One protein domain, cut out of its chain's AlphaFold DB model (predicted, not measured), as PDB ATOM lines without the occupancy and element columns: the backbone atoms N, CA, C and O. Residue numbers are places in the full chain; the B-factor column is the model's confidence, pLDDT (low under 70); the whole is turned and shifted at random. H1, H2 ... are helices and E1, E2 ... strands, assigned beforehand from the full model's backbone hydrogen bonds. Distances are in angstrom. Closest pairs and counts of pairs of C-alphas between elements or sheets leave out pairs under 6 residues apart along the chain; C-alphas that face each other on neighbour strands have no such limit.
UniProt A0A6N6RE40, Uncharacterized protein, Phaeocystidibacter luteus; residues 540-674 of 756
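What this domain is: This is residues 540 to 674 of the 756 residues of an uncharacterized protein of Phaeocystidibacter luteus (UniProt A0A6N6RE40). One ten-stranded sheet is folded back on itself into two leaves, face to face like a flattened barrel: E8, E7, E10, E5 and E3 make one leaf, E2, E1, E6 and E9 the other, with E4 as the hinge. The four-residue helix H1 joins the edge strands E8 and E9 on the side away from the hinge, and a long link without named elements, residues 559 to 580, runs outside the hinge side. The printed part has 135 residues, in the order E1 to E8, H1, E9, E10. The class is mostly strand, and the sheet, mixed, runs E8, E7, E10, E5, E3, E4, E2, E1, E6, E9. It is compact, with a radius of gyration of the C-alphas of 14.1 A and spans of 40 by 31 by 24 A.

How they stand to each other: E1, residues 540 to 546, and E2, residues 549 to 558, form a hairpin, antiparallel at 164 degrees, with N 542 and O 553 2.9 A apart. E3, residues 581 to 585, and E4, residues 591 to 598, form a second hairpin, with N 592 and O 584 3.0 A apart. E4 bends by 86 degrees at residue 594, and its residues 594 to 598 pair with E2, parallel, with N 597 and O 556 2.8 A apart. E5, residues 603 to 611, is antiparallel to E3, with N 585 and O 607 2.8 A apart. E6, residues 618 to 624, is antiparallel to E1, with N 543 and O 622 3.0 A apart. E7, residues 633 to 639, and E8, residues 644 to 647, form a hairpin, with N 646 and O 637 2.8 A apart. H1, residues 648 to 651, is on the sheet at a height of 6.5 A, over none of the strands; it is too short for an O i to N i+4 pair, and its one O i to N i+3 pair is not within hydrogen-bond range. E9, residues 653 to 657, is antiparallel to E6, with N 619 and O 656 2.8 A apart. E10, residues 667 to 673, is antiparallel to E5 and E7, with N 669 and O 606 2.8 A apart and N 636 and O 670 2.9 A apart.

Where its parts are: E1 begins at C-alpha 540 (76.879, 35.912, 79.085). The longest strands are E2, 29.9 A, and E5, 26.3 A. E10, 19.9 A, ends at C-alpha 673 (64.878, 34.887, 74.042).

The domain as a whole: The C-alphas farthest apart, of Lys 559 and Gly 616, are 41.1 A apart. The printed part has no cut, and the link E2 to E3 is long. Residues 575 to 576, 629 to 630 and 674 have pLDDT under 70.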
ATOM      1  N   PHE A 540      76.807  35.597  77.659       92.81
ATOM      2  CA  PHE A 540      76.879  35.912  79.085       92.81
ATOM      3  C   PHE A 540      77.845  34.956  79.787       92.81
ATOM      4  O   PHE A 540      78.163  33.876  79.282       92.81
ATOM      5  N   ARG A 541      78.321  35.351  80.965       93.69
ATOM      6  CA  ARG A 541      79.205  34.556  81.813       93.69
ATOM      7  C   ARG A 541      78.557  34.340  83.174       93.69
ATOM      8  O   ARG A 541      77.968  35.250  83.757       93.69
ATOM      9  N   LEU A 542      78.703  33.130  83.700       96.19
ATOM     10  CA  LEU A 542      78.420  32.823  85.096       96.19
ATOM     11  C   LEU A 542      79.746  32.596  85.815       96.19
ATOM     12  O   LEU A 542      80.552  31.772  85.387       96.19
ATOM     13  N   THR A 543      79.966  33.295  86.923       95.56
ATOM     14  CA  THR A 543      81.143  33.086  87.775       95.56
ATOM     15  C   THR A 543      80.709  32.463  89.089       95.56
ATOM     16  O   THR A 543      79.949  33.067  89.847       95.56
ATOM     17  N   ALA A 544      81.201  31.255  89.361       94.75
ATOM     18  CA  ALA A 544      81.084  30.628  90.665       94.75
ATOM     19  C   ALA A 544      82.237  31.090  91.561       94.75
ATOM     20  O   ALA A 544      83.399  31.004  91.165       94.75
ATOM     21  N   THR A 545      81.919  31.545  92.772       95.12
ATOM     22  CA  THR A 545      82.902  31.873  93.816       95.12
ATOM     23  C   THR A 545      82.666  30.984  95.027       95.12
ATOM     24  O   THR A 545      81.547  30.936  95.531       95.12
ATOM     25  N   VAL A 546      83.704  30.312  95.526       92.81
ATOM     26  CA  VAL A 546      83.658  29.509  96.760       92.81
ATOM     27  C   VAL A 546      84.871  29.858  97.608       92.81
ATOM     28  O   VAL A 546      86.005  29.696  97.161       92.81
ATOM     29  N   ASP A 547      84.655  30.349  98.831       89.19
ATOM     30  CA  ASP A 547      85.742  30.701  99.762       89.19
ATOM     31  C   ASP A 547      86.812  31.661  99.172       89.19
ATOM     32  O   ASP A 547      87.978  31.643  99.569       89.19
ATOM     33  N   GLY A 548      86.414  32.504  98.213       88.62
ATOM     34  CA  GLY A 548      87.290  33.442  97.500       88.62
ATOM     35  C   GLY A 548      87.983  32.883  96.250       88.62
ATOM     36  O   GLY A 548      88.613  33.655  95.533       88.62
ATOM     37  N   PHE A 549      87.843  31.590  95.946       89.75
ATOM     38  CA  PHE A 549      88.298  30.985  94.689       89.75
ATOM     39  C   PHE A 549      87.208  31.073  93.621       89.75
ATOM     40  O   PHE A 549      86.040  30.816  93.921       89.75
ATOM     41  N   THR A 550      87.579  31.396  92.383       91.19
ATOM     42  CA  THR A 550      86.635  31.617  91.277       91.19
ATOM     43  C   THR A 550      86.834  30.646  90.110       91.19
ATOM     44  O   THR A 550      87.957  30.253  89.795       91.19
ATOM     45  N   LYS A 551      85.738  30.283  89.433       90.38
ATOM     46  CA  LYS A 551      85.737  29.689  88.082       90.38
ATOM     47  C   LYS A 551      84.595  30.323  87.292       90.38
ATOM     48  O   LYS A 551      83.469  30.417  87.783       90.38
ATOM     49  N   THR A 552      84.896  30.758  86.077       90.88
ATOM     50  CA  THR A 552      83.931  31.360  85.152       90.88
ATOM     51  C   THR A 552      83.595  30.368  84.047       90.88
ATOM     52  O   THR A 552      84.488  29.704  83.527       90.88
ATOM     53  N   HIS A 553      82.312  30.287  83.706       92.25
ATOM     54  CA  HIS A 553      81.765  29.519  82.593       92.25
ATOM     55  C   HIS A 553      81.047  30.484  81.643       92.25
ATOM     56  O   HIS A 553      80.252  31.313  82.100       92.25
ATOM     57  N   SER A 554      81.301  30.385  80.338       92.38
ATOM     58  CA  SER A 554      80.709  31.279  79.329       92.38
ATOM     59  C   SER A 554      79.659  30.570  78.474       92.38
ATOM     60  O   SER A 554      79.881  29.440  78.045       92.38
ATOM     61  N   PHE A 555      78.560  31.268  78.178       93.44
ATOM     62  CA  PHE A 555      77.496  30.837  77.269       93.44
ATOM     63  C   PHE A 555      77.414  31.783  76.072       93.44
ATOM     64  O   PHE A 555      77.026  32.941  76.237       93.44
ATOM     65  N   ALA A 556      77.779  31.303  74.883       91.88
ATOM     66  CA  ALA A 556      77.813  32.085  73.644       91.88
ATOM     67  C   ALA A 556      76.692  31.693  72.669       91.88
ATOM     68  O   ALA A 556      76.271  30.541  72.639       91.88
ATOM     69  N   PHE A 557      76.232  32.631  71.837       90.06
ATOM     70  CA  PHE A 557      75.146  32.408  70.876       90.06
ATOM     71  C   PHE A 557      75.630  32.519  69.429       90.06
ATOM     72  O   PHE A 557      75.924  33.608  68.939       90.06
ATOM     73  N   LEU A 558      75.683  31.387  68.722       88.06
ATOM     74  CA  LEU A 558      76.161  31.296  67.341       88.06
ATOM     75  C   LEU A 558      75.107  30.659  66.437       88.06
ATOM     76  O   LEU A 558      74.253  29.895  66.874       88.06
ATOM     77  N   LYS A 559      75.154  30.965  65.139       85.44
ATOM     78  CA  LYS A 559      74.158  30.474  64.175       85.44
ATOM     79  C   LYS A 559      74.176  28.952  64.000       85.44
ATOM     80  O   LYS A 559      73.109  28.359  63.875       85.44
ATOM     81  N   ASP A 560      75.370  28.370  63.967       87.75
ATOM     82  CA  ASP A 560      75.593  26.971  63.590       87.75
ATOM     83  C   ASP A 560      76.009  26.089  64.793       87.75
ATOM     84  O   ASP A 560      76.455  24.961  64.603       87.75
ATOM     85  N   ALA A 561      75.853  26.600  66.024       92.56
ATOM     86  CA  ALA A 561      76.034  25.858  67.276       92.56
ATOM     87  C   ALA A 561      74.774  25.063  67.671       92.56
ATOM     88  O   ALA A 561      73.662  25.347  67.215       92.56
ATOM     89  N   SER A 562      74.943  24.073  68.547       93.50
ATOM     90  CA  SER A 562      73.904  23.138  68.984       93.50
ATOM     91  C   SER A 562      73.729  23.124  70.511       93.50
ATOM     92  O   SER A 562      74.309  23.929  71.228       93.50
ATOM     93  N   THR A 563      72.858  22.258  71.036       91.56
ATOM     94  CA  THR A 563      72.750  22.004  72.489       91.56
ATOM     95  C   THR A 563      73.512  20.751  72.936       91.56
ATOM     96  O   THR A 563      73.653  20.522  74.142       91.56
ATOM     97  N   ASN A 564      74.001  19.952  71.984       92.44
ATOM     98  CA  ASN A 564      74.935  18.846  72.199       92.44
ATOM     99  C   ASN A 564      76.375  19.381  72.205       92.44
ATOM    100  O   ASN A 564      76.589  20.550  71.898       92.44
ATOM    101  N   LYS A 565      77.363  18.531  72.501       90.19
ATOM    102  CA  LYS A 565      78.773  18.878  72.320       90.19
ATOM    103  C   LYS A 565      79.096  19.047  70.832       90.19
ATOM    104  O   LYS A 565      78.960  18.106  70.051       90.19
ATOM    105  N   ASP A 566      79.601  20.214  70.452       90.75
ATOM    106  CA  ASP A 566      80.104  20.494  69.105       90.75
ATOM    107  C   ASP A 566      81.472  21.212  69.123       90.75
ATOM    108  O   ASP A 566      82.161  21.235  70.147       90.75
ATOM    109  N   ARG A 567      81.930  21.722  67.969       88.25
ATOM    110  CA  ARG A 567      83.249  22.372  67.818       88.25
ATOM    111  C   ARG A 567      83.398  23.669  68.621       88.25
ATOM    112  O   ARG A 567      84.516  24.111  68.848       88.25
ATOM    113  N   PHE A 568      82.295  24.287  69.024       89.94
ATOM    114  CA  PHE A 568      82.290  25.587  69.680       89.94
ATOM    115  C   PHE A 568      82.392  25.480  71.210       89.94
ATOM    116  O   PHE A 568      82.786  26.450  71.857       89.94
ATOM    117  N   ASP A 569      82.112  24.318  71.807       91.44
ATOM    118  CA  ASP A 569      82.271  24.115  73.254       91.44
ATOM    119  C   ASP A 569      83.673  23.620  73.638       91.44
ATOM    120  O   ASP A 569      84.314  22.852  72.913       91.44
ATOM    121  N   THR A 570      84.088  23.912  74.870       91.06
ATOM    122  CA  THR A 570      85.325  23.379  75.466       91.06
ATOM    123  C   THR A 570      84.992  22.394  76.585       91.06
ATOM    124  O   THR A 570      84.188  22.737  77.449       91.06
ATOM    125  N   TYR A 571      85.608  21.208  76.637       89.75
ATOM    126  CA  TYR A 571      85.383  20.239  77.724       89.75
ATOM    127  C   TYR A 571      85.687  20.840  79.101       89.75
ATOM    128  O   TYR A 571      86.495  21.756  79.231       89.75
ATOM    129  N   ALA A 572      85.027  20.328  80.138       86.12
ATOM    130  CA  ALA A 572      85.262  20.773  81.504       86.12
ATOM    131  C   ALA A 572      86.651  20.317  81.977       86.12
ATOM    132  O   ALA A 572      86.859  19.122  82.202       86.12
ATOM    133  N   PHE A 573      87.592  21.253  82.138       77.62
ATOM    134  CA  PHE A 573      88.962  20.953  82.550       77.62
ATOM    135  C   PHE A 573      89.169  21.387  84.006       77.62
ATOM    136  O   PHE A 573      89.153  22.577  84.345       77.62
ATOM    137  N   GLN A 574      89.331  20.411  84.903       72.06
ATOM    138  CA  GLN A 574      89.444  20.696  86.332       72.06
ATOM    139  C   GLN A 574      90.794  21.359  86.656       72.06
ATOM    140  O   GLN A 574      91.859  20.857  86.299       72.06
ATOM    141  N   GLY A 575      90.747  22.490  87.364       65.19
ATOM    142  CA  GLY A 575      91.933  23.120  87.948       65.19
ATOM    143  C   GLY A 575      92.460  22.364  89.174       65.19
ATOM    144  O   GLY A 575      91.799  21.481  89.723       65.19
ATOM    145  N   GLY A 576      93.654  22.732  89.632       67.62
ATOM    146  CA  GLY A 576      94.202  22.211  90.884       67.62
ATOM    147  C   GLY A 576      93.570  22.846  92.133       67.62
ATOM    148  O   GLY A 576      92.940  23.899  92.085       67.62
ATOM    149  N   GLY A 577      93.808  22.232  93.294       71.56
ATOM    150  CA  GLY A 577      93.588  22.876  94.594       71.56
ATOM    151  C   GLY A 577      92.120  23.057  95.005       71.56
ATOM    152  O   GLY A 577      91.346  22.104  95.009       71.56
ATOM    153  N   ASN A 578      91.775  24.269  95.451       77.19
ATOM    154  CA  ASN A 578      90.473  24.607  96.051       77.19
ATOM    155  C   ASN A 578      89.505  25.303  95.077       77.19
ATOM    156  O   ASN A 578      88.417  25.715  95.492       77.19
ATOM    157  N   ILE A 579      89.906  25.471  93.815       83.19
ATOM    158  CA  ILE A 579      89.119  26.152  92.783       83.19
ATOM    159  C   ILE A 579      87.795  25.403  92.592       83.19
ATOM    160  O   ILE A 579      87.816  24.175  92.459       83.19
ATOM    161  N   PRO A 580      86.639  26.095  92.584       87.75
ATOM    162  CA  PRO A 580      85.373  25.421  92.374       87.75
ATOM    163  C   PRO A 580      85.323  24.803  90.977       87.75
ATOM    164  O   PRO A 580      85.556  25.483  89.976       87.75
ATOM    165  N   PHE A 581      84.990  23.517  90.891       87.12
ATOM    166  CA  PHE A 581      84.740  22.883  89.604       87.12
ATOM    167  C   PHE A 581      83.317  23.231  89.167       87.12
ATOM    168  O   PHE A 581      82.342  22.672  89.678       87.12
ATOM    169  N   PHE A 582      83.229  24.218  88.278       91.00
ATOM    170  CA  PHE A 582      81.992  24.819  87.798       91.00
ATOM    171  C   PHE A 582      81.873  24.634  86.285       91.00
ATOM    172  O   PHE A 582      82.694  25.157  85.535       91.00
ATOM    173  N   TYR A 583      80.877  23.859  85.857       91.88
ATOM    174  CA  TYR A 583      80.697  23.428  84.468       91.88
ATOM    175  C   TYR A 583      79.212  23.241  84.130       91.88
ATOM    176  O   TYR A 583      78.391  23.017  85.029       91.88
ATOM    177  N   SER A 584      78.873  23.285  82.838       93.44
ATOM    178  CA  SER A 584      77.550  22.900  82.329       93.44
ATOM    179  C   SER A 584      77.574  21.488  81.734       93.44
ATOM    180  O   SER A 584      78.638  20.925  81.460       93.44
ATOM    181  N   THR A 585      76.396  20.885  81.565       89.94
ATOM    182  CA  THR A 585      76.236  19.588  80.897       89.94
ATOM    183  C   THR A 585      75.421  19.761  79.620       89.94
ATOM    184  O   THR A 585      74.268  20.187  79.681       89.94
ATOM    185  N   THR A 586      76.000  19.412  78.476       90.12
ATOM    186  CA  THR A 586      75.330  19.416  77.168       90.12
ATOM    187  C   THR A 586      74.188  18.390  77.114       90.12
ATOM    188  O   THR A 586      74.093  17.486  77.949       90.12
ATOM    189  N   ALA A 587      73.304  18.500  76.119       86.75
ATOM    190  CA  ALA A 587      72.143  17.618  75.974       86.75
ATOM    191  C   ALA A 587      72.518  16.143  75.685       86.75
ATOM    192  O   ALA A 587      71.773  15.236  76.055       86.75
ATOM    193  N   ASP A 588      73.703  15.890  75.126       84.31
ATOM    194  CA  ASP A 588      74.334  14.570  74.973       84.31
ATOM    195  C   ASP A 588      75.183  14.140  76.192       84.31
ATOM    196  O   ASP A 588      75.932  13.168  76.127       84.31
ATOM    197  N   SER A 589      74.999  14.798  77.343       84.00
ATOM    198  CA  SER A 589      75.595  14.455  78.649       84.00
ATOM    199  C   SER A 589      77.114  14.658  78.780       84.00
ATOM    200  O   SER A 589      77.745  14.054  79.654       84.00
ATOM    201  N   ILE A 590      77.704  15.540  77.968       85.88
ATOM    202  CA  ILE A 590      79.122  15.922  78.043       85.88
ATOM    203  C   ILE A 590      79.297  17.140  78.957       85.88
ATOM    204  O   ILE A 590      78.483  18.061  78.973       85.88
ATOM    205  N   ARG A 591      80.377  17.153  79.743       88.06
ATOM    206  CA  ARG A 591      80.713  18.254  80.659       88.06
ATOM    207  C   ARG A 591      81.569  19.288  79.937       88.06
ATOM    208  O   ARG A 591      82.606  18.922  79.382       88.06
ATOM    209  N   VAL A 592      81.177  20.559  79.986       90.25
ATOM    210  CA  VAL A 592      81.876  21.653  79.292       90.25
ATOM    211  C   VAL A 592      82.172  22.842  80.216       90.25
ATOM    212  O   VAL A 592      81.374  23.188  81.086       90.25
ATOM    213  N   ASP A 593      83.346  23.453  80.043       88.00
ATOM    214  CA  ASP A 593      83.786  24.677  80.738       88.00
ATOM    215  C   ASP A 593      83.222  25.948  80.093       88.00
ATOM    216  O   ASP A 593      83.087  26.971  80.758       88.00
ATOM    217  N   ASN A 594      82.887  25.878  78.806       90.81
ATOM    218  CA  ASN A 594      82.212  26.919  78.046       90.81
ATOM    219  C   ASN A 594      81.301  26.233  77.035       90.81
ATOM    220  O   ASN A 594      81.720  25.238  76.434       90.81
ATOM    221  N   GLN A 595      80.099  26.769  76.838       93.00
ATOM    222  CA  GLN A 595      79.103  26.204  75.937       93.00
ATOM    223  C   GLN A 595      78.652  27.237  74.897       93.00
ATOM    224  O   GLN A 595      78.400  28.400  75.219       93.00
ATOM    225  N   ALA A 596      78.522  26.808  73.649       92.75
ATOM    226  CA  ALA A 596      77.863  27.562  72.600       92.75
ATOM    227  C   ALA A 596      76.440  27.042  72.397       92.75
ATOM    228  O   ALA A 596      76.153  25.868  72.599       92.75
ATOM    229  N   TRP A 597      75.543  27.928  71.983       94.06
ATOM    230  CA  TRP A 597      74.134  27.640  71.763       94.06
ATOM    231  C   TRP A 597      73.649  28.237  70.439       94.06
ATOM    232  O   TRP A 597      74.170  29.272  70.009       94.06
ATOM    233  N   PRO A 598      72.629  27.639  69.797       92.12
ATOM    234  CA  PRO A 598      72.022  28.208  68.601       92.12
ATOM    235  C   PRO A 598      71.449  29.597  68.906       92.12
ATOM    236  O   PRO A 598      70.644  29.752  69.818       92.12
ATOM    237  N   ILE A 599      71.797  30.606  68.102       86.88
ATOM    238  CA  ILE A 599      71.284  31.984  68.246       86.88
ATOM    239  C   ILE A 599      69.762  32.082  68.031       86.88
ATOM    240  O   ILE A 599      69.114  32.999  68.527       86.88
ATOM    241  N   ASN A 600      69.179  31.122  67.305       84.25
ATOM    242  CA  ASN A 600      67.744  31.034  67.045       84.25
ATOM    243  C   ASN A 600      67.111  29.981  67.961       84.25
ATOM    244  O   ASN A 600      67.025  28.806  67.602       84.25
ATOM    245  N   PHE A 601      66.644  30.410  69.131       84.88
ATOM    246  CA  PHE A 601      65.957  29.569  70.109       84.88
ATOM    247  C   PHE A 601      64.784  30.323  70.737       84.88
ATOM    248  O   PHE A 601      64.788  31.546  70.771       84.88
ATOM    249  N   SER A 602      63.794  29.594  71.256       82.19
ATOM    250  CA  SER A 602      62.762  30.152  72.144       82.19
ATOM    251  C   SER A 602      63.097  29.922  73.618       82.19
ATOM    252  O   SER A 602      62.824  30.764  74.477       82.19
ATOM    253  N   THR A 603      63.675  28.759  73.922       88.81
ATOM    254  CA  THR A 603      64.075  28.343  75.266       88.81
ATOM    255  C   THR A 603      65.251  27.380  75.156       88.81
ATOM    256  O   THR A 603      65.212  26.480  74.318       88.81
ATOM    257  N   ILE A 604      66.280  27.566  75.980       91.31
ATOM    258  CA  ILE A 604      67.359  26.590  76.166       91.31
ATOM    259  C   ILE A 604      67.498  26.311  77.657       91.31
ATOM    260  O   ILE A 604      67.324  27.193  78.497       91.31
ATOM    261  N   GLU A 605      67.804  25.061  77.981       92.31
ATOM    262  CA  GLU A 605      68.044  24.624  79.345       92.31
ATOM    263  C   GLU A 605      69.321  23.789  79.414       92.31
ATOM    264  O   GLU A 605      69.616  23.009  78.508       92.31
ATOM    265  N   THR A 606      70.068  23.936  80.503       93.94
ATOM    266  CA  THR A 606      71.260  23.129  80.793       93.94
ATOM    267  C   THR A 606      71.374  22.874  82.291       93.94
ATOM    268  O   THR A 606      70.854  23.637  83.111       93.94
ATOM    269  N   TYR A 607      72.074  21.809  82.665       92.88
ATOM    270  CA  TYR A 607      72.413  21.537  84.057       92.88
ATOM    271  C   TYR A 607      73.789  22.105  84.388       92.88
ATOM    272  O   TYR A 607      74.761  21.791  83.702       92.88
ATOM    273  N   LEU A 608      73.892  22.877  85.472       94.44
ATOM    274  CA  LEU A 608      75.169  23.332  86.019       94.44
ATOM    275  C   LEU A 608      75.521  22.543  87.276       94.44
ATOM    276  O   LEU A 608      74.671  22.259  88.125       94.44
ATOM    277  N   SER A 609      76.807  22.257  87.421       91.31
ATOM    278  CA  SER A 609      77.386  21.668  88.627       91.31
ATOM    279  C   SER A 609      78.357  22.666  89.248       91.31
ATOM    280  O   SER A 609      79.059  23.357  88.515       91.31
ATOM    281  N   CYS A 610      78.415  22.747  90.578       90.44
ATOM    282  CA  CYS A 610      79.415  23.540  91.296       90.44
ATOM    283  C   CYS A 610      79.928  22.739  92.491       90.44
ATOM    284  O   CYS A 610      79.187  22.517  93.449       90.44
ATOM    285  N   PHE A 611      81.186  22.309  92.428       84.94
ATOM    286  CA  PHE A 611      81.828  21.516  93.476       84.94
ATOM    287  C   PHE A 611      83.015  22.236  94.088       84.94
ATOM    288  O   PHE A 611      83.775  22.893  93.389       84.94
ATOM    289  N   SER A 612      83.243  22.013  95.377       85.00
ATOM    290  CA  SER A 612      84.507  22.321  96.041       85.00
ATOM    291  C   SER A 612      84.823  21.220  97.048       85.00
ATOM    292  O   SER A 612      83.922  20.551  97.549       85.00
ATOM    293  N   THR A 613      86.100  21.048  97.377       81.31
ATOM    294  CA  THR A 613      86.566  20.149  98.446       81.31
ATOM    295  C   THR A 613      86.187  20.643  99.849       81.31
ATOM    296  O   THR A 613      86.344  19.910 100.826       81.31
ATOM    297  N   LYS A 614      85.695  21.883  99.961       84.50
ATOM    298  CA  LYS A 614      85.301  22.528 101.215       84.50
ATOM    299  C   LYS A 614      83.800  22.406 101.479       84.50
ATOM    300  O   LYS A 614      83.018  23.297 101.152       84.50
ATOM    301  N   GLU A 615      83.422  21.312 102.125       87.81
ATOM    302  CA  GLU A 615      82.071  21.115 102.656       87.81
ATOM    303  C   GLU A 615      81.666  22.254 103.611       87.81
ATOM    304  O   GLU A 615      82.450  22.666 104.470       87.81
ATOM    305  N   GLY A 616      80.442  22.767 103.471       90.81
ATOM    306  CA  GLY A 616      79.907  23.861 104.287       90.81
ATOM    307  C   GLY A 616      80.411  25.262 103.916       90.81
ATOM    308  O   GLY A 616      80.046  26.226 104.591       90.81
ATOM    309  N   ALA A 617      81.233  25.409 102.870       92.62
ATOM    310  CA  ALA A 617      81.699  26.714 102.403       92.62
ATOM    311  C   ALA A 617      80.556  27.557 101.814       92.62
ATOM    312  O   ALA A 617      79.676  27.041 101.120       92.62
ATOM    313  N   ASN A 618      80.598  28.872 102.045       94.50
ATOM    314  CA  ASN A 618      79.681  29.802 101.388       94.50
ATOM    315  C   ASN A 618      80.090  29.980  99.922       94.50
ATOM    316  O   ASN A 618      81.266  30.190  99.611       94.50
ATOM    317  N   ALA A 619      79.098  29.933  99.041       96.25
ATOM    318  CA  ALA A 619      79.271  29.992  97.602       96.25
ATOM    319  C   ALA A 619      78.323  31.010  96.961       96.25
ATOM    320  O   ALA A 619      77.214  31.250  97.451       96.25
ATOM    321  N   THR A 620      78.738  31.585  95.837       97.62
ATOM    322  CA  THR A 620      77.884  32.420  94.987       97.62
ATOM    323  C   THR A 620      78.017  32.037  93.518       97.62
ATOM    324  O   THR A 620      79.071  31.582  93.084       97.62
ATOM    325  N   ILE A 621      76.947  32.240  92.750       98.06
ATOM    326  CA  ILE A 621      76.963  32.318  91.283       98.06
ATOM    327  C   ILE A 621      76.547  33.742  90.910       98.06
ATOM    328  O   ILE A 621      75.512  34.212  91.383       98.06
ATOM    329  N   THR A 622      77.338  34.429  90.087       97.88
ATOM    330  CA  THR A 622      77.072  35.803  89.623       97.88
ATOM    331  C   THR A 622      76.966  35.873  88.103       97.88
ATOM    332  O   THR A 622      77.746  35.213  87.418       97.88
ATOM    333  N   LEU A 623      76.048  36.699  87.593       97.00
ATOM    334  CA  LEU A 623      75.832  36.944  86.164       97.00
ATOM    335  C   LEU A 623      76.581  38.199  85.681       97.00
ATOM    336  O   LEU A 623      76.332  39.306  86.168       97.00
ATOM    337  N   ASP A 624      77.414  38.012  84.663       94.25
ATOM    338  CA  ASP A 624      77.930  39.041  83.753       94.25
ATOM    339  C   ASP A 624      77.233  38.859  82.394       94.25
ATOM    340  O   ASP A 624      77.231  37.760  81.842       94.25
ATOM    341  N   ASP A 625      76.595  39.908  81.882       89.56
ATOM    342  CA  ASP A 625      75.856  39.910  80.615       89.56
ATOM    343  C   ASP A 625      76.089  41.194  79.803       89.56
ATOM    344  O   ASP A 625      75.275  41.539  78.946       89.56
ATOM    345  N   ASP A 626      77.220  41.880  80.016       85.25
ATOM    346  CA  ASP A 626      77.542  43.139  79.323       85.25
ATOM    347  C   ASP A 626      77.531  42.962  77.782       85.25
ATOM    348  O   ASP A 626      77.184  43.870  77.017       85.25
ATOM    349  N   GLN A 627      77.817  41.738  77.317       80.06
ATOM    350  CA  GLN A 627      77.801  41.309  75.913       80.06
ATOM    351  C   GLN A 627      76.417  40.841  75.396       80.06
ATOM    352  O   GLN A 627      76.316  40.366  74.266       80.06
ATOM    353  N   LEU A 628      75.330  41.027  76.161       81.75
ATOM    354  CA  LEU A 628      73.936  40.818  75.723       81.75
ATOM    355  C   LEU A 628      73.196  42.116  75.338       81.75
ATOM    356  O   LEU A 628      71.991  42.086  75.091       81.75
ATOM    357  N   THR A 629      73.894  43.253  75.229       69.38
ATOM    358  CA  THR A 629      73.297  44.591  74.989       69.38
ATOM    359  C   THR A 629      72.284  44.654  73.825       69.38
ATOM    360  O   THR A 629      71.311  45.407  73.901       69.38
ATOM    361  N   TYR A 630      72.460  43.850  72.767       69.12
ATOM    362  CA  TYR A 630      71.539  43.766  71.616       69.12
ATOM    363  C   TYR A 630      70.793  42.427  71.494       69.12
ATOM    364  O   TYR A 630      70.088  42.197  70.511       69.12
ATOM    365  N   PHE A 631      70.926  41.549  72.487       74.81
ATOM    366  CA  PHE A 631      70.348  40.207  72.510       74.81
ATOM    367  C   PHE A 631      69.735  39.942  73.895       74.81
ATOM    368  O   PHE A 631      70.307  39.202  74.697       74.81
ATOM    369  N   PRO A 632      68.602  40.589  74.235       78.62
ATOM    370  CA  PRO A 632      68.102  40.566  75.598       78.62
ATOM    371  C   PRO A 632      67.503  39.193  75.907       78.62
ATOM    372  O   PRO A 632      66.668  38.675  75.154       78.62
ATOM    373  N   LEU A 633      67.910  38.622  77.036       88.12
ATOM    374  CA  LEU A 633      67.466  37.321  77.526       88.12
ATOM    375  C   LEU A 633      66.845  37.457  78.912       88.12
ATOM    376  O   LEU A 633      67.214  38.345  79.675       88.12
ATOM    377  N   ASN A 634      65.963  36.524  79.262       90.50
ATOM    378  CA  ASN A 634      65.676  36.228  80.665       90.50
ATOM    379  C   ASN A 634      66.458  34.971  81.055       90.50
ATOM    380  O   ASN A 634      66.437  33.985  80.316       90.50
ATOM    381  N   ILE A 635      67.151  35.016  82.194       94.44
ATOM    382  CA  ILE A 635      68.064  33.966  82.660       94.44
ATOM    383  C   ILE A 635      67.640  33.572  84.075       94.44
ATOM    384  O   ILE A 635      67.765  34.365  85.008       94.44
ATOM    385  N   TYR A 636      67.155  32.344  84.233       95.44
ATOM    386  CA  TYR A 636      66.685  31.805  85.508       95.44
ATOM    387  C   TYR A 636      67.562  30.646  85.973       95.44
ATOM    388  O   TYR A 636      67.944  29.786  85.180       95.44
ATOM    389  N   LEU A 637      67.830  30.594  87.275       96.69
ATOM    390  CA  LEU A 637      68.558  29.514  87.930       96.69
ATOM    391  C   LEU A 637      67.633  28.809  88.928       96.69
ATOM    392  O   LEU A 637      67.195  29.417  89.902       96.69
ATOM    393  N   LEU A 638      67.345  27.530  88.694       93.38
ATOM    394  CA  LEU A 638      66.683  26.650  89.656       93.38
ATOM    395  C   LEU A 638      67.749  25.869  90.431       93.38
ATOM    396  O   LEU A 638      68.482  25.083  89.833       93.38
ATOM    397  N   ASP A 639      67.819  26.054  91.748       94.62
ATOM    398  CA  ASP A 639      68.577  25.178  92.648       94.62
ATOM    399  C   ASP A 639      67.741  23.937  92.979       94.62
ATOM    400  O   ASP A 639      66.750  24.023  93.699       94.62
ATOM    401  N   LEU A 640      68.151  22.776  92.470       85.31
ATOM    402  CA  LEU A 640      67.463  21.494  92.643       85.31
ATOM    403  C   LEU A 640      67.638  20.907  94.052       85.31
ATOM    404  O   LEU A 640      66.932  19.967  94.408       85.31
ATOM    405  N   HIS A 641      68.549  21.450  94.868       89.69
ATOM    406  CA  HIS A 641      68.665  21.077  96.279       89.69
ATOM    407  C   HIS A 641      67.626  21.805  97.149       89.69
ATOM    408  O   HIS A 641      66.983  21.187  97.994       89.69
ATOM    409  N   THR A 642      67.430  23.113  96.936       90.94
ATOM    410  CA  THR A 642      66.478  23.931  97.720       90.94
ATOM    411  C   THR A 642      65.112  24.120  97.051       90.94
ATOM    412  O   THR A 642      64.188  24.632  97.682       90.94
ATOM    413  N   MET A 643      64.973  23.713  95.786       87.94
ATOM    414  CA  MET A 643      63.840  23.994  94.893       87.94
ATOM    415  C   MET A 643      63.541  25.493  94.712       87.94
ATOM    416  O   MET A 643      62.413  25.877  94.401       87.94
ATOM    417  N   ASN A 644      64.548  26.351  94.905       89.25
ATOM    418  CA  ASN A 644      64.426  27.797  94.750       89.25
ATOM    419  C   ASN A 644      64.712  28.229  93.304       89.25
ATOM    420  O   ASN A 644      65.721  27.819  92.730       89.25
ATOM    421  N   VAL A 645      63.867  29.097  92.741       91.56
ATOM    422  CA  VAL A 645      64.063  29.703  91.413       91.56
ATOM    423  C   VAL A 645      64.496  31.154  91.586       91.56
ATOM    424  O   VAL A 645      63.828  31.925  92.273       91.56
ATOM    425  N   VAL A 646      65.599  31.535  90.945       93.75
ATOM    426  CA  VAL A 646      66.144  32.896  90.973       93.75
ATOM    427  C   VAL A 646      66.191  33.469  89.570       93.75
ATOM    428  O   VAL A 646      66.760  32.863  88.665       93.75
ATOM    429  N   ASP A 647      65.628  34.660  89.410       94.12
ATOM    430  CA  ASP A 647      65.841  35.499  88.237       94.12
ATOM    431  C   ASP A 647      67.234  36.146  88.338       94.12
ATOM    432  O   ASP A 647      67.475  37.018  89.182       94.12
ATOM    433  N   LEU A 648      68.184  35.678  87.523       95.12
ATOM    434  CA  LEU A 648      69.551  36.191  87.532       95.12
ATOM    435  C   LEU A 648      69.680  37.530  86.802       95.12
ATOM    436  O   LEU A 648      70.602  38.274  87.131       95.12
ATOM    437  N   THR A 649      68.780  37.889  85.879       92.00
ATOM    438  CA  THR A 649      68.849  39.207  85.223       92.00
ATOM    439  C   THR A 649      68.370  40.304  86.172       92.00
ATOM    440  O   THR A 649      68.969  41.380  86.210       92.00
ATOM    441  N   ALA A 650      67.395  39.998  87.037       91.12
ATOM    442  CA  ALA A 650      66.952  40.882  88.114       91.12
ATOM    443  C   ALA A 650      67.896  40.896  89.336       91.12
ATOM    444  O   ALA A 650      68.232  41.970  89.837       91.12
ATOM    445  N   GLN A 651      68.318  39.730  89.848       91.56
ATOM    446  CA  GLN A 651      69.063  39.641  91.119       91.56
ATOM    447  C   GLN A 651      70.596  39.662  90.954       91.56
ATOM    448  O   GLN A 651      71.313  39.858  91.939       91.56
ATOM    449  N   ARG A 652      71.118  39.444  89.736       94.50
ATOM    450  CA  ARG A 652      72.553  39.380  89.352       94.50
ATOM    451  C   ARG A 652      73.417  38.340  90.068       94.50
ATOM    452  O   ARG A 652      74.538  38.075  89.641       94.50
ATOM    453  N   SER A 653      72.926  37.750  91.151       96.81
ATOM    454  CA  SER A 653      73.662  36.825  91.998       96.81
ATOM    455  C   SER A 653      72.728  35.883  92.754       96.81
ATOM    456  O   SER A 653      71.613  36.251  93.132       96.81
ATOM    457  N   TYR A 654      73.208  34.673  93.015       97.81
ATOM    458  CA  TYR A 654      72.588  33.711  93.916       97.81
ATOM    459  C   TYR A 654      73.627  33.184  94.906       97.81
ATOM    460  O   TYR A 654      74.741  32.852  94.505       97.81
ATOM    461  N   ALA A 655      73.267  33.115  96.188       97.44
ATOM    462  CA  ALA A 655      74.125  32.627  97.263       97.44
ATOM    463  C   ALA A 655      73.607  31.291  97.810       97.44
ATOM    464  O   ALA A 655      72.405  31.119  98.011       97.44
ATOM    465  N   PHE A 656      74.524  30.364  98.069       96.12
ATOM    466  CA  PHE A 656      74.245  29.020  98.568       96.12
ATOM    467  C   PHE A 656      75.415  28.503  99.420       96.12
ATOM    468  O   PHE A 656      76.419  29.188  99.611       96.12
ATOM    469  N   VAL A 657      75.280  27.290  99.952       95.00
ATOM    470  CA  VAL A 657      76.324  26.595 100.721       95.00
ATOM    471  C   VAL A 657      76.713  25.320  99.977       95.00
ATOM    472  O   VAL A 657      75.828  24.630  99.464       95.00
ATOM    473  N   ILE A 658      78.013  25.018  99.897       92.06
ATOM    474  CA  ILE A 658      78.523  23.739  99.382       92.06
ATOM    475  C   ILE A 658      78.095  22.624 100.340       92.06
ATOM    476  O   ILE A 658      78.410  22.673 101.526       92.06
ATOM    477  N   ASP A 659      77.364  21.646  99.819       87.56
ATOM    478  CA  ASP A 659      76.745  20.567 100.586       87.56
ATOM    479  C   ASP A 659      76.854  19.268  99.777       87.56
ATOM    480  O   ASP A 659      76.360  19.184  98.651       87.56
ATOM    481  N   SER A 660      77.510  18.260 100.347       82.12
ATOM    482  CA  SER A 660      77.733  16.935  99.760       82.12
ATOM    483  C   SER A 660      76.458  16.104  99.589       82.12
ATOM    484  O   SER A 660      76.475  15.090  98.890       82.12
ATOM    485  N   THR A 661      75.344  16.528 100.193       86.44
ATOM    486  CA  THR A 661      74.008  15.959  99.973       86.44
ATOM    487  C   THR A 661      73.268  16.603  98.795       86.44
ATOM    488  O   THR A 661      72.226  16.090  98.377       86.44
ATOM    489  N   ALA A 662      73.782  17.700  98.227       86.00
ATOM    490  CA  ALA A 662      73.232  18.275  97.005       86.00
ATOM    491  C   ALA A 662      73.473  17.351  95.793       86.00
ATOM    492  O   ALA A 662      74.513  16.693  95.705       86.00
ATOM    493  N   PRO A 663      72.533  17.288  94.828       82.94
ATOM    494  CA  PRO A 663      72.743  16.522  93.608       82.94
ATOM    495  C   PRO A 663      73.914  17.100  92.802       82.94
ATOM    496  O   PRO A 663      74.136  18.308  92.794       82.94
ATOM    497  N   VAL A 664      74.634  16.222  92.095       80.75
ATOM    498  CA  VAL A 664      75.842  16.554  91.311       80.75
ATOM    499  C   VAL A 664      75.595  17.741  90.378       80.75
ATOM    500  O   VAL A 664      76.277  18.761  90.435       80.75
ATOM    501  N   GLN A 665      74.548  17.611  89.570       85.69
ATOM    502  CA  GLN A 665      73.962  18.684  88.783       85.69
ATOM    503  C   GLN A 665      73.012  19.469  89.685       85.69
ATOM    504  O   GLN A 665      71.803  19.243  89.674       85.69
ATOM    505  N   ARG A 666      73.566  20.341  90.532       91.44
ATOM    506  CA  ARG A 666      72.774  21.077  91.524       91.44
ATOM    507  C   ARG A 666      71.803  22.066  90.890       91.44
ATOM    508  O   ARG A 666      70.722  22.273  91.431       91.44
ATOM    509  N   PHE A 667      72.174  22.686  89.774       95.62
ATOM    510  CA  PHE A 667      71.386  23.766  89.190       95.62
ATOM    511  C   PHE A 667      70.855  23.404  87.808       95.62
ATOM    512  O   PHE A 667      71.537  22.746  87.025       95.62
ATOM    513  N   ARG A 668      69.667  23.910  87.478       93.50
ATOM    514  CA  ARG A 668      69.139  23.968  86.112       93.50
ATOM    515  C   ARG A 668      69.076  25.433  85.695       93.50
ATOM    516  O   ARG A 668      68.366  26.227  86.315       93.50
ATOM    517  N   LEU A 669      69.855  25.786  84.683       96.75
ATOM    518  CA  LEU A 669      69.850  27.099  84.050       96.75
ATOM    519  C   LEU A 669      68.818  27.078  82.921       96.75
ATOM    520  O   LEU A 669      68.810  26.145  82.121       96.75
ATOM    521  N   MET A 670      67.952  28.086  82.868       94.19
ATOM    522  CA  MET A 670      66.885  28.224  81.871       94.19
ATOM    523  C   MET A 670      66.993  29.610  81.235       94.19
ATOM    524  O   MET A 670      66.953  30.619  81.946       94.19
ATOM    525  N   THR A 671      67.136  29.675  79.913       92.44
ATOM    526  CA  THR A 671      67.264  30.930  79.162       92.44
ATOM    527  C   THR A 671      66.144  31.086  78.141       92.44
ATOM    528  O   THR A 671      65.754  30.133  77.467       92.44
ATOM    529  N   PHE A 672      65.616  32.305  78.023       87.38
ATOM    530  CA  PHE A 672      64.501  32.642  77.134       87.38
ATOM    531  C   PHE A 672      64.855  33.864  76.287       87.38
ATOM    532  O   PHE A 672      65.218  34.907  76.837       87.38
ATOM    533  N   SER A 673      64.702  33.762  74.965       82.31
ATOM    534  CA  SER A 673      64.878  34.887  74.042       82.31
ATOM    535  C   SER A 673      63.760  35.918  74.220       82.31
ATOM    536  O   SER A 673      62.580  35.564  74.124       82.31
ATOM    537  N   THR A 674      64.081  37.196  74.428       66.75
ATOM    538  CA  THR A 674      63.038  38.236  74.448       66.75
ATOM    539  C   THR A 674      62.551  38.552  73.029       66.75
ATOM    540  O   THR A 674      63.328  38.601  72.081       66.75
TER     541      THR A 674